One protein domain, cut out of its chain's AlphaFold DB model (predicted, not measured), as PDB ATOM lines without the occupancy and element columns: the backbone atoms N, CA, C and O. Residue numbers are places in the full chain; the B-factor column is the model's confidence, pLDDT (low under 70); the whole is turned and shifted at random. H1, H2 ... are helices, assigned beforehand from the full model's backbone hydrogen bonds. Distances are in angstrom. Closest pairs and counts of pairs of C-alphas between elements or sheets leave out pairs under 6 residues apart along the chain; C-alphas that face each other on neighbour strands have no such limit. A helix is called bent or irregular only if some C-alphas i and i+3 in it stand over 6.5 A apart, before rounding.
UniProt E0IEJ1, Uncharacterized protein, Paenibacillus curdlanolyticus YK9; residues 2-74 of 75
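Overview. This is residues 2 to 74 of the 75 residues of an uncharacterized protein of Paenibacillus curdlanolyticus YK9 (UniProt E0IEJ1). The model is a long helical hairpin, H1 and H2 side by side, with a third helix, H3, spreading away from the last part of H2 so that the two make a wide V. Residues 64 to 74, of which 64 to 72 belong to H3, stick out free of the rest. The printed part has 73 residues with three named helices, in the order H1, H2, H3, and no named strand; its class is all helix. It is loose, with a radius of gyration of the C-alphas of 16.1 A, and flat, spanning 46 by 37 by 12 A.

Arrangement. Start at the first printed residue with H1, residues 2 to 21, and go on to H2, residues 28 to 50. The two form a helical hairpin: they touch, with 4 pairs of C-alphas within 8 A, and their centres are 12.2 A apart. Look at Leu 7 and Val 46, whose C-alphas are the closest of the two helices, at 7.0 A. Their lines stand at a shallow tilt of 10 degrees, and they run opposite ways. Next comes H3, residues 57 to 72, which is close to H2 but not clearly touching; the closest C-alphas are those of Leu 44 and Pro 57, 7.8 A apart. Here the tilt is steep, at 67 degrees, and the two run opposite ways. H1 and H3 are apart. In H1 and H2 every O i to N i+4 pair is within hydrogen-bond range; in H3 it is 10 of 12.

Along the chain. Find C-alpha 2 at (279.052, 280.906, 247.030); from there H1 runs 28.5 A to C-alpha 21. Pick up H2 at C-alpha 28, at (262.567, 310.511, 233.497), and trace it 32.6 A to C-alpha 50; with 23 residues it is the longest helix. H3 begins at C-alpha 57 and ends 21.9 A away at C-alpha 72, at (262.915, 286.590, 207.408). Near residue 65 it has a kink of 44 degrees, and it is only just irregular: C-alphas 64 and 67 are 6.8 A apart.

Size, cuts and confidence. The two C-alphas farthest apart are those of Leu 5 and Lys 74, at 47.4 A. Without residues 64 to 74, the remaining 62 residues span 40 by 30 by 12 A. The printed part has no cut, and the links from H1 to H2 and from H2 to H3 are both short, with 6 residues each. In the B-factor column you will find a mean pLDDT of 78.7 for the printed part; residues 52 to 74 are under 70, and H3 has a mean of 62.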
ATOM      1  N   THR A   2     278.405 280.142 248.117       79.19
ATOM      2  CA  THR A   2     279.052 280.906 247.030       79.19
ATOM      3  C   THR A   2     278.069 281.627 246.102       79.19
ATOM      4  O   THR A   2     278.255 282.803 245.818       79.19
ATOM      5  N   THR A   3     276.977 280.973 245.705       80.50
ATOM      6  CA  THR A   3     275.947 281.549 244.822       80.50
ATOM      7  C   THR A   3     275.280 282.793 245.412       80.50
ATOM      8  O   THR A   3     275.036 283.770 244.714       80.50
ATOM      9  N   PHE A   4     275.023 282.780 246.720       80.81
ATOM     10  CA  PHE A   4     274.377 283.893 247.416       80.81
ATOM     11  C   PHE A   4     275.318 285.098 247.539       80.81
ATOM     12  O   PHE A   4     274.908 286.229 247.296       80.81
ATOM     13  N   LEU A   5     276.597 284.846 247.842       87.81
ATOM     14  CA  LEU A   5     277.645 285.871 247.852       87.81
ATOM     15  C   LEU A   5     277.854 286.486 246.463       87.81
ATOM     16  O   LEU A   5     278.011 287.696 246.357       87.81
ATOM     17  N   PHE A   6     277.807 285.671 245.405       86.38
ATOM     18  CA  PHE A   6     277.890 286.146 244.025       86.38
ATOM     19  C   PHE A   6     276.725 287.076 243.666       86.38
ATOM     20  O   PHE A   6     276.962 288.191 243.208       86.38
ATOM     21  N   LEU A   7     275.479 286.663 243.929       88.19
ATOM     22  CA  LEU A   7     274.300 287.498 243.662       88.19
ATOM     23  C   LEU A   7     274.321 288.794 244.481       88.19
ATOM     24  O   LEU A   7     274.008 289.856 243.953       88.19
ATOM     25  N   PHE A   8     274.750 288.724 245.743       89.00
ATOM     26  CA  PHE A   8     274.889 289.900 246.599       89.00
ATOM     27  C   PHE A   8     275.946 290.881 246.071       89.00
ATOM     28  O   PHE A   8     275.670 292.074 245.951       89.00
ATOM     29  N   ALA A   9     277.134 290.389 245.703       89.75
ATOM     30  CA  ALA A   9     278.191 291.212 245.121       89.75
ATOM     31  C   ALA A   9     277.750 291.846 243.793       89.75
ATOM     32  O   ALA A   9     277.983 293.030 243.560       89.75
ATOM     33  N   LEU A  10     277.056 291.081 242.948       89.00
ATOM     34  CA  LEU A  10     276.552 291.552 241.663       89.00
ATOM     35  C   LEU A  10     275.465 292.623 241.839       89.00
ATOM     36  O   LEU A  10     275.521 293.662 241.186       89.00
ATOM     37  N   GLY A  11     274.535 292.424 242.777       89.25
ATOM     38  CA  GLY A  11     273.543 293.433 243.151       89.25
ATOM     39  C   GLY A  11     274.186 294.720 243.677       89.25
ATOM     40  O   GLY A  11     273.795 295.812 243.269       89.25
ATOM     41  N   PHE A  12     275.221 294.608 244.514       91.81
ATOM     42  CA  PHE A  12     275.964 295.767 245.015       91.81
ATOM     43  C   PHE A  12     276.657 296.545 243.885       91.81
ATOM     44  O   PHE A  12     276.540 297.769 243.822       91.81
ATOM     45  N   CYS A  13     277.311 295.847 242.951       90.56
ATOM     46  CA  CYS A  13     277.927 296.467 241.775       90.56
ATOM     47  C   CYS A  13     276.902 297.211 240.908       90.56
ATOM     48  O   CYS A  13     277.172 298.328 240.471       90.56
ATOM     49  N   ILE A  14     275.720 296.625 240.692       89.69
ATOM     50  CA  ILE A  14     274.637 297.259 239.930       89.69
ATOM     51  C   ILE A  14     274.173 298.546 240.610       89.69
ATOM     52  O   ILE A  14     274.020 299.561 239.934       89.69
ATOM     53  N   VAL A  15     273.962 298.532 241.929       89.25
ATOM     54  CA  VAL A  15     273.538 299.727 242.679       89.25
ATOM     55  C   VAL A  15     274.609 300.812 242.619       89.25
ATOM     56  O   VAL A  15     274.281 301.964 242.344       89.25
ATOM     57  N   ALA A  16     275.879 300.449 242.812       90.25
ATOM     58  CA  ALA A  16     276.991 301.389 242.720       90.25
ATOM     59  C   ALA A  16     277.067 302.033 241.328       90.25
ATOM     60  O   ALA A  16     277.071 303.255 241.218       90.25
ATOM     61  N   PHE A  17     277.044 301.227 240.264       87.81
ATOM     62  CA  PHE A  17     277.068 301.720 238.886       87.81
ATOM     63  C   PHE A  17     275.852 302.595 238.568       87.81
ATOM     64  O   PHE A  17     275.987 303.687 238.020       87.81
ATOM     65  N   SER A  18     274.664 302.155 238.990       87.38
ATOM     66  CA  SER A  18     273.428 302.916 238.822       87.38
ATOM     67  C   SER A  18     273.501 304.264 239.526       87.38
ATOM     68  O   SER A  18     273.019 305.238 238.973       87.38
ATOM     69  N   TRP A  19     274.118 304.353 240.705       88.38
ATOM     70  CA  TRP A  19     274.273 305.615 241.429       88.38
ATOM     71  C   TRP A  19     275.158 306.620 240.680       88.38
ATOM     72  O   TRP A  19     274.854 307.812 240.672       88.38
ATOM     73  N   PHE A  20     276.224 306.147 240.026       89.50
ATOM     74  CA  PHE A  20     277.098 306.995 239.211       89.50
ATOM     75  C   PHE A  20     276.432 307.446 237.903       89.50
ATOM     76  O   PHE A  20     276.581 308.604 237.521       89.50
ATOM     77  N   GLU A  21     275.668 306.570 237.248       86.94
ATOM     78  CA  GLU A  21     274.998 306.872 235.975       86.94
ATOM     79  C   GLU A  21     273.650 307.593 236.136       86.94
ATOM     80  O   GLU A  21     273.226 308.346 235.268       86.94
ATOM     81  N   TRP A  22     272.948 307.445 237.259       85.25
ATOM     82  CA  TRP A  22     271.640 308.080 237.463       85.25
ATOM     83  C   TRP A  22     271.597 309.605 237.225       85.25
ATOM     84  O   TRP A  22     270.616 310.079 236.635       85.25
ATOM     85  N   PRO A  23     272.589 310.407 237.669       87.00
ATOM     86  CA  PRO A  23     272.618 311.838 237.380       87.00
ATOM     87  C   PRO A  23     272.994 312.172 235.927       87.00
ATOM     88  O   PRO A  23     272.687 313.280 235.494       87.00
ATOM     89  N   SER A  24     273.612 311.252 235.171       87.44
ATOM     90  CA  SER A  24     273.978 311.464 233.759       87.44
ATOM     91  C   SER A  24     272.763 311.369 232.821       87.44
ATOM     92  O   SER A  24     272.779 311.911 231.716       87.44
ATOM     93  N   LEU A  25     271.681 310.723 233.272       87.62
ATOM     94  CA  LEU A  25     270.478 310.498 232.474       87.62
ATOM     95  C   LEU A  25     269.568 311.748 232.438       87.62
ATOM     96  O   LEU A  25     269.095 312.182 233.495       87.62
ATOM     97  N   PRO A  26     269.252 312.290 231.243       84.38
ATOM     98  CA  PRO A  26     268.563 313.576 231.101       84.38
ATOM     99  C   PRO A  26     267.063 313.509 231.421       84.38
ATOM    100  O   PRO A  26     266.534 314.403 232.075       84.38
ATOM    101  N   ASP A  27     266.383 312.430 231.019       91.50
ATOM    102  CA  ASP A  27     264.920 312.330 231.079       91.50
ATOM    103  C   ASP A  27     264.427 311.253 232.047       91.50
ATOM    104  O   ASP A  27     265.017 310.174 232.179       91.50
ATOM    105  N   LEU A  28     263.255 311.493 232.651       86.81
ATOM    106  CA  LEU A  28     262.567 310.511 233.497       86.81
ATOM    107  C   LEU A  28     262.283 309.211 232.730       86.81
ATOM    108  O   LEU A  28     262.461 308.126 233.274       86.81
ATOM    109  N   ARG A  29     261.912 309.317 231.446       85.50
ATOM    110  CA  ARG A  29     261.651 308.166 230.567       85.50
ATOM    111  C   ARG A  29     262.897 307.297 230.382       85.50
ATOM    112  O   ARG A  29     262.810 306.067 230.394       85.50
ATOM    113  N   THR A  30     264.059 307.927 230.236       85.44
ATOM    114  CA  THR A  30     265.344 307.234 230.099       85.44
ATOM    115  C   THR A  30     265.734 306.570 231.416       85.44
ATOM    116  O   THR A  30     266.119 305.405 231.412       85.44
ATOM    117  N   LYS A  31     265.510 307.238 232.555       85.44
ATOM    118  CA  LYS A  31     265.712 306.665 233.899       85.44
ATOM    119  C   LYS A  31     264.828 305.452 234.166       85.44
ATOM    120  O   LYS A  31     265.318 304.432 234.643       85.44
ATOM    121  N   THR A  32     263.544 305.519 233.814       87.19
ATOM    122  CA  THR A  32     262.630 304.378 233.963       87.19
ATOM    123  C   THR A  32     263.021 303.221 233.050       87.19
ATOM    124  O   THR A  32     262.974 302.071 233.476       87.19
ATOM    125  N   THR A  33     263.456 303.509 231.820       87.06
ATOM    126  CA  THR A  33     263.919 302.480 230.874       87.06
ATOM    127  C   THR A  33     265.184 301.801 231.394       87.06
ATOM    128  O   THR A  33     265.246 300.577 231.453       87.06
ATOM    129  N   PHE A  34     266.150 302.589 231.864       86.44
ATOM    130  CA  PHE A  34     267.384 302.114 232.483       86.44
ATOM    131  C   PHE A  34     267.112 301.219 233.702       86.44
ATOM    132  O   PHE A  34     267.590 300.087 233.756       86.44
ATOM    133  N   ALA A  35     266.262 301.670 234.632       86.56
ATOM    134  CA  ALA A  35     265.869 300.883 235.802       86.56
ATOM    135  C   ALA A  35     265.159 299.574 235.416       86.56
ATOM    136  O   ALA A  35     265.417 298.529 236.009       86.56
ATOM    137  N   THR A  36     264.299 299.616 234.393       87.75
ATOM    138  CA  THR A  36     263.565 298.441 233.902       87.75
ATOM    139  C   THR A  36     264.509 297.406 233.298       87.75
ATOM    140  O   THR A  36     264.395 296.222 233.611       87.75
ATOM    141  N   ILE A  37     265.475 297.841 232.480       87.75
ATOM    142  CA  ILE A  37     266.491 296.963 231.883       87.75
ATOM    143  C   ILE A  37     267.330 296.303 232.975       87.75
ATOM    144  O   ILE A  37     267.534 295.089 232.939       87.75
ATOM    145  N   ILE A  38     267.779 297.075 233.967       88.94
ATOM    146  CA  ILE A  38     268.559 296.553 235.092       88.94
ATOM    147  C   ILE A  38     267.756 295.527 235.886       88.94
ATOM    148  O   ILE A  38     268.262 294.443 236.171       88.94
ATOM    149  N   PHE A  39     266.503 295.841 236.216       88.00
ATOM    150  CA  PHE A  39     265.653 294.953 236.997       88.00
ATOM    151  C   PHE A  39     265.366 293.639 236.262       88.00
ATOM    152  O   PHE A  39     265.512 292.567 236.847       88.00
ATOM    153  N   LEU A  40     265.022 293.708 234.972       88.69
ATOM    154  CA  LEU A  40     264.816 292.526 234.133       88.69
ATOM    155  C   LEU A  40     266.086 291.687 234.022       88.69
ATOM    156  O   LEU A  40     266.038 290.476 234.218       88.69
ATOM    157  N   THR A  41     267.224 292.329 233.753       85.44
ATOM    158  CA  THR A  41     268.508 291.638 233.599       85.44
ATOM    159  C   THR A  41     268.913 290.954 234.899       85.44
ATOM    160  O   THR A  41     269.227 289.768 234.893       85.44
ATOM    161  N   TYR A  42     268.826 291.657 236.030       86.00
ATOM    162  CA  TYR A  42     269.155 291.099 237.336       86.00
ATOM    163  C   TYR A  42     268.197 289.973 237.739       86.00
ATOM    164  O   TYR A  42     268.646 288.920 238.188       86.00
ATOM    165  N   GLY A  43     266.890 290.146 237.522       85.94
ATOM    166  CA  GLY A  43     265.892 289.105 237.768       85.94
ATOM    167  C   GLY A  43     266.145 287.848 236.936       85.94
ATOM    168  O   GLY A  43     266.098 286.738 237.468       85.94
ATOM    169  N   LEU A  44     266.503 288.015 235.660       84.88
ATOM    170  CA  LEU A  44     266.880 286.912 234.780       84.88
ATOM    171  C   LEU A  44     268.162 286.223 235.265       84.88
ATOM    172  O   LEU A  44     268.209 284.997 235.347       84.88
ATOM    173  N   THR A  45     269.186 286.994 235.647       84.19
ATOM    174  CA  THR A  45     270.430 286.460 236.216       84.19
ATOM    175  C   THR A  45     270.160 285.653 237.482       84.19
ATOM    176  O   THR A  45     270.671 284.542 237.600       84.19
ATOM    177  N   VAL A  46     269.334 286.155 238.404       85.81
ATOM    178  CA  VAL A  46     268.932 285.428 239.621       85.81
ATOM    179  C   VAL A  46     268.188 284.142 239.260       85.81
ATOM    180  O   VAL A  46     268.526 283.084 239.790       85.81
ATOM    181  N   ALA A  47     267.221 284.204 238.340       83.94
ATOM    182  CA  ALA A  47     266.447 283.041 237.915       83.94
ATOM    183  C   ALA A  47     267.343 281.935 237.336       83.94
ATOM    184  O   ALA A  47     267.269 280.799 237.794       83.94
ATOM    185  N   ILE A  48     268.245 282.273 236.408       82.81
ATOM    186  CA  ILE A  48     269.191 281.322 235.799       82.81
ATOM    187  C   ILE A  48     270.179 280.789 236.839       82.81
ATOM    188  O   ILE A  48     270.481 279.602 236.874       82.81
ATOM    189  N   THR A  49     270.666 281.654 237.725       82.56
ATOM    190  CA  THR A  49     271.640 281.268 238.753       82.56
ATOM    191  C   THR A  49     271.041 280.290 239.774       82.56
ATOM    192  O   THR A  49     271.750 279.425 240.286       82.56
ATOM    193  N   LEU A  50     269.743 280.402 240.074       82.62
ATOM    194  CA  LEU A  50     269.028 279.489 240.976       82.62
ATOM    195  C   LEU A  50     268.494 278.234 240.271       82.62
ATOM    196  O   LEU A  50     268.329 277.195 240.908       82.62
ATOM    197  N   LYS A  51     268.211 278.330 238.973       77.25
ATOM    198  CA  LYS A  51     267.725 277.245 238.117       77.25
ATOM    199  C   LYS A  51     268.657 277.137 236.901       77.25
ATOM    200  O   LYS A  51     268.270 277.561 235.815       77.25
ATOM    201  N   PRO A  52     269.860 276.556 237.057       68.06
ATOM    202  CA  PRO A  52     270.840 276.440 235.968       68.06
ATOM    203  C   PRO A  52     270.366 275.535 234.821       68.06
ATOM    204  O   PRO A  52     270.973 275.508 233.758       68.06
ATOM    205  N   GLU A  53     269.283 274.796 235.049       67.38
ATOM    206  CA  GLU A  53     268.583 273.974 234.062       67.38
ATOM    207  C   GLU A  53     267.753 274.812 233.073       67.38
ATOM    208  O   GLU A  53     267.339 274.303 232.033       67.38
ATOM    209  N   LEU A  54     267.479 276.086 233.390       64.19
ATOM    210  CA  LEU A  54     266.796 276.991 232.472       64.19
ATOM    211  C   LEU A  54     267.740 277.400 231.338       64.19
ATOM    212  O   LEU A  54     268.916 277.675 231.595       64.19
ATOM    213  N   PRO A  55     267.226 277.494 230.097       63.12
ATOM    214  CA  PRO A  55     268.024 277.927 228.968       63.12
ATOM    215  C   PRO A  55     268.654 279.288 229.266       63.12
ATOM    216  O   PRO A  55     267.998 280.195 229.785       63.12
ATOM    217  N   GLY A  56     269.943 279.422 228.958       61.12
ATOM    218  CA  GLY A  56     270.676 280.666 229.168       61.12
ATOM    219  C   GLY A  56     270.035 281.842 228.414       61.12
ATOM    220  O   GLY A  56     269.224 281.635 227.507       61.12
ATOM    221  N   PRO A  57     270.425 283.095 228.708       60.47
ATOM    222  CA  PRO A  57     269.805 284.277 228.101       60.47
ATOM    223  C   PRO A  57     269.870 284.236 226.566       60.47
ATOM    224  O   PRO A  57     268.913 284.599 225.888       60.47
ATOM    225  N   PHE A  58     270.978 283.723 226.021       59.94
ATOM    226  CA  PHE A  58     271.177 283.526 224.583       59.94
ATOM    227  C   PHE A  58     270.279 282.434 223.981       59.94
ATOM    228  O   PHE A  58     269.816 282.588 222.857       59.94
ATOM    229  N   GLN A  59     269.973 281.372 224.728       62.84
ATOM    230  CA  GLN A  59     269.086 280.291 224.273       62.84
ATOM    231  C   GLN A  59     267.609 280.717 224.295       62.84
ATOM    232  O   GLN A  59     266.832 280.340 223.420       62.84
ATOM    233  N   LEU A  60     267.223 281.560 225.261       64.25
ATOM    234  CA  LEU A  60     265.922 282.239 225.272       64.25
ATOM    235  C   LEU A  60     265.772 283.182 224.073       64.25
ATOM    236  O   LEU A  60     264.718 283.196 223.442       64.25
ATOM    237  N   TYR A  61     266.831 283.919 223.726       58.91
ATOM    238  CA  TYR A  61     266.867 284.736 222.512       58.91
ATOM    239  C   TYR A  61     266.722 283.891 221.246       58.91
ATOM    240  O   TYR A  61     265.936 284.264 220.385       58.91
ATOM    241  N   GLU A  62     267.401 282.746 221.137       61.06
ATOM    242  CA  GLU A  62     267.207 281.826 220.009       61.06
ATOM    243  C   GLU A  62     265.763 281.337 219.904       61.06
ATOM    244  O   GLU A  62     265.202 281.358 218.817       61.06
ATOM    245  N   HIS A  63     265.124 280.940 221.006       64.06
ATOM    246  CA  HIS A  63     263.729 280.486 220.969       64.06
ATOM    247  C   HIS A  63     262.729 281.609 220.667       64.06
ATOM    248  O   HIS A  63     261.738 281.374 219.975       64.06
ATOM    249  N   LEU A  64     262.978 282.827 221.148       64.00
ATOM    250  CA  LEU A  64     262.124 283.989 220.879       64.00
ATOM    251  C   LEU A  64     262.337 284.567 219.472       64.00
ATOM    252  O   LEU A  64     261.388 285.065 218.871       64.00
ATOM    253  N   LEU A  65     263.557 284.488 218.932       62.38
ATOM    254  CA  LEU A  65     263.902 284.956 217.586       62.38
ATOM    255  C   LEU A  65     263.734 283.879 216.510       62.38
ATOM    256  O   LEU A  65     263.613 284.240 215.346       62.38
ATOM    257  N   ALA A  66     263.680 282.591 216.858       62.22
ATOM    258  CA  ALA A  66     263.402 281.498 215.925       62.22
ATOM    259  C   ALA A  66     262.191 281.767 215.010       62.22
ATOM    260  O   ALA A  66     262.344 281.617 213.795       62.22
ATOM    261  N   PRO A  67     261.019 282.214 215.516       64.56
ATOM    262  CA  PRO A  67     259.903 282.551 214.636       64.56
ATOM    263  C   PRO A  67     260.232 283.725 213.699       64.56
ATOM    264  O   PRO A  67     260.006 283.619 212.496       64.56
ATOM    265  N   LEU A  68     260.865 284.789 214.206       61.59
ATOM    266  CA  LEU A  68     261.240 285.975 213.421       61.59
ATOM    267  C   LEU A  68     262.286 285.685 212.331       61.59
ATOM    268  O   LEU A  68     262.188 286.211 211.226       61.59
ATOM    269  N   VAL A  69     263.271 284.832 212.615       60.44
ATOM    270  CA  VAL A  69     264.291 284.401 211.645       60.44
ATOM    271  C   VAL A  69     263.675 283.491 210.580       60.44
ATOM    272  O   VAL A  69     264.039 283.582 209.407       60.44
ATOM    273  N   SER A  70     262.713 282.642 210.959       60.78
ATOM    274  CA  SER A  70     262.015 281.764 210.014       60.78
ATOM    275  C   SER A  70     261.140 282.525 209.015       60.78
ATOM    276  O   SER A  70     261.004 282.081 207.876       60.78
ATOM    277  N   ASP A  71     260.593 283.672 209.421       60.31
ATOM    278  CA  ASP A  71     259.833 284.557 208.538       60.31
ATOM    279  C   ASP A  71     260.760 285.421 207.669       60.31
ATOM    280  O   ASP A  71     260.465 285.639 206.496       60.31
ATOM    281  N   TRP A  72     261.921 285.840 208.187       57.66
ATOM    282  CA  TRP A  72     262.915 286.590 207.408       57.66
ATOM    283  C   TRP A  72     263.541 285.761 206.273       57.66
ATOM    284  O   TRP A  72     263.778 286.292 205.197       57.66
ATOM    285  N   MET A  73     263.752 284.451 206.468       56.53
ATOM    286  CA  MET A  73     264.278 283.550 205.424       56.53
ATOM    287  C   MET A  73     263.245 283.101 204.373       56.53
ATOM    288  O   MET A  73     263.601 282.375 203.446       56.53
ATOM    289  N   LYS A  74     261.969 283.485 204.513       55.09
ATOM    290  CA  LYS A  74     260.897 283.175 203.546       55.09
ATOM    291  C   LYS A  74     260.538 284.349 202.624       55.09
ATOM    292  O   LYS A  74     259.698 284.160 201.743       55.09
TER     293      LYS A  74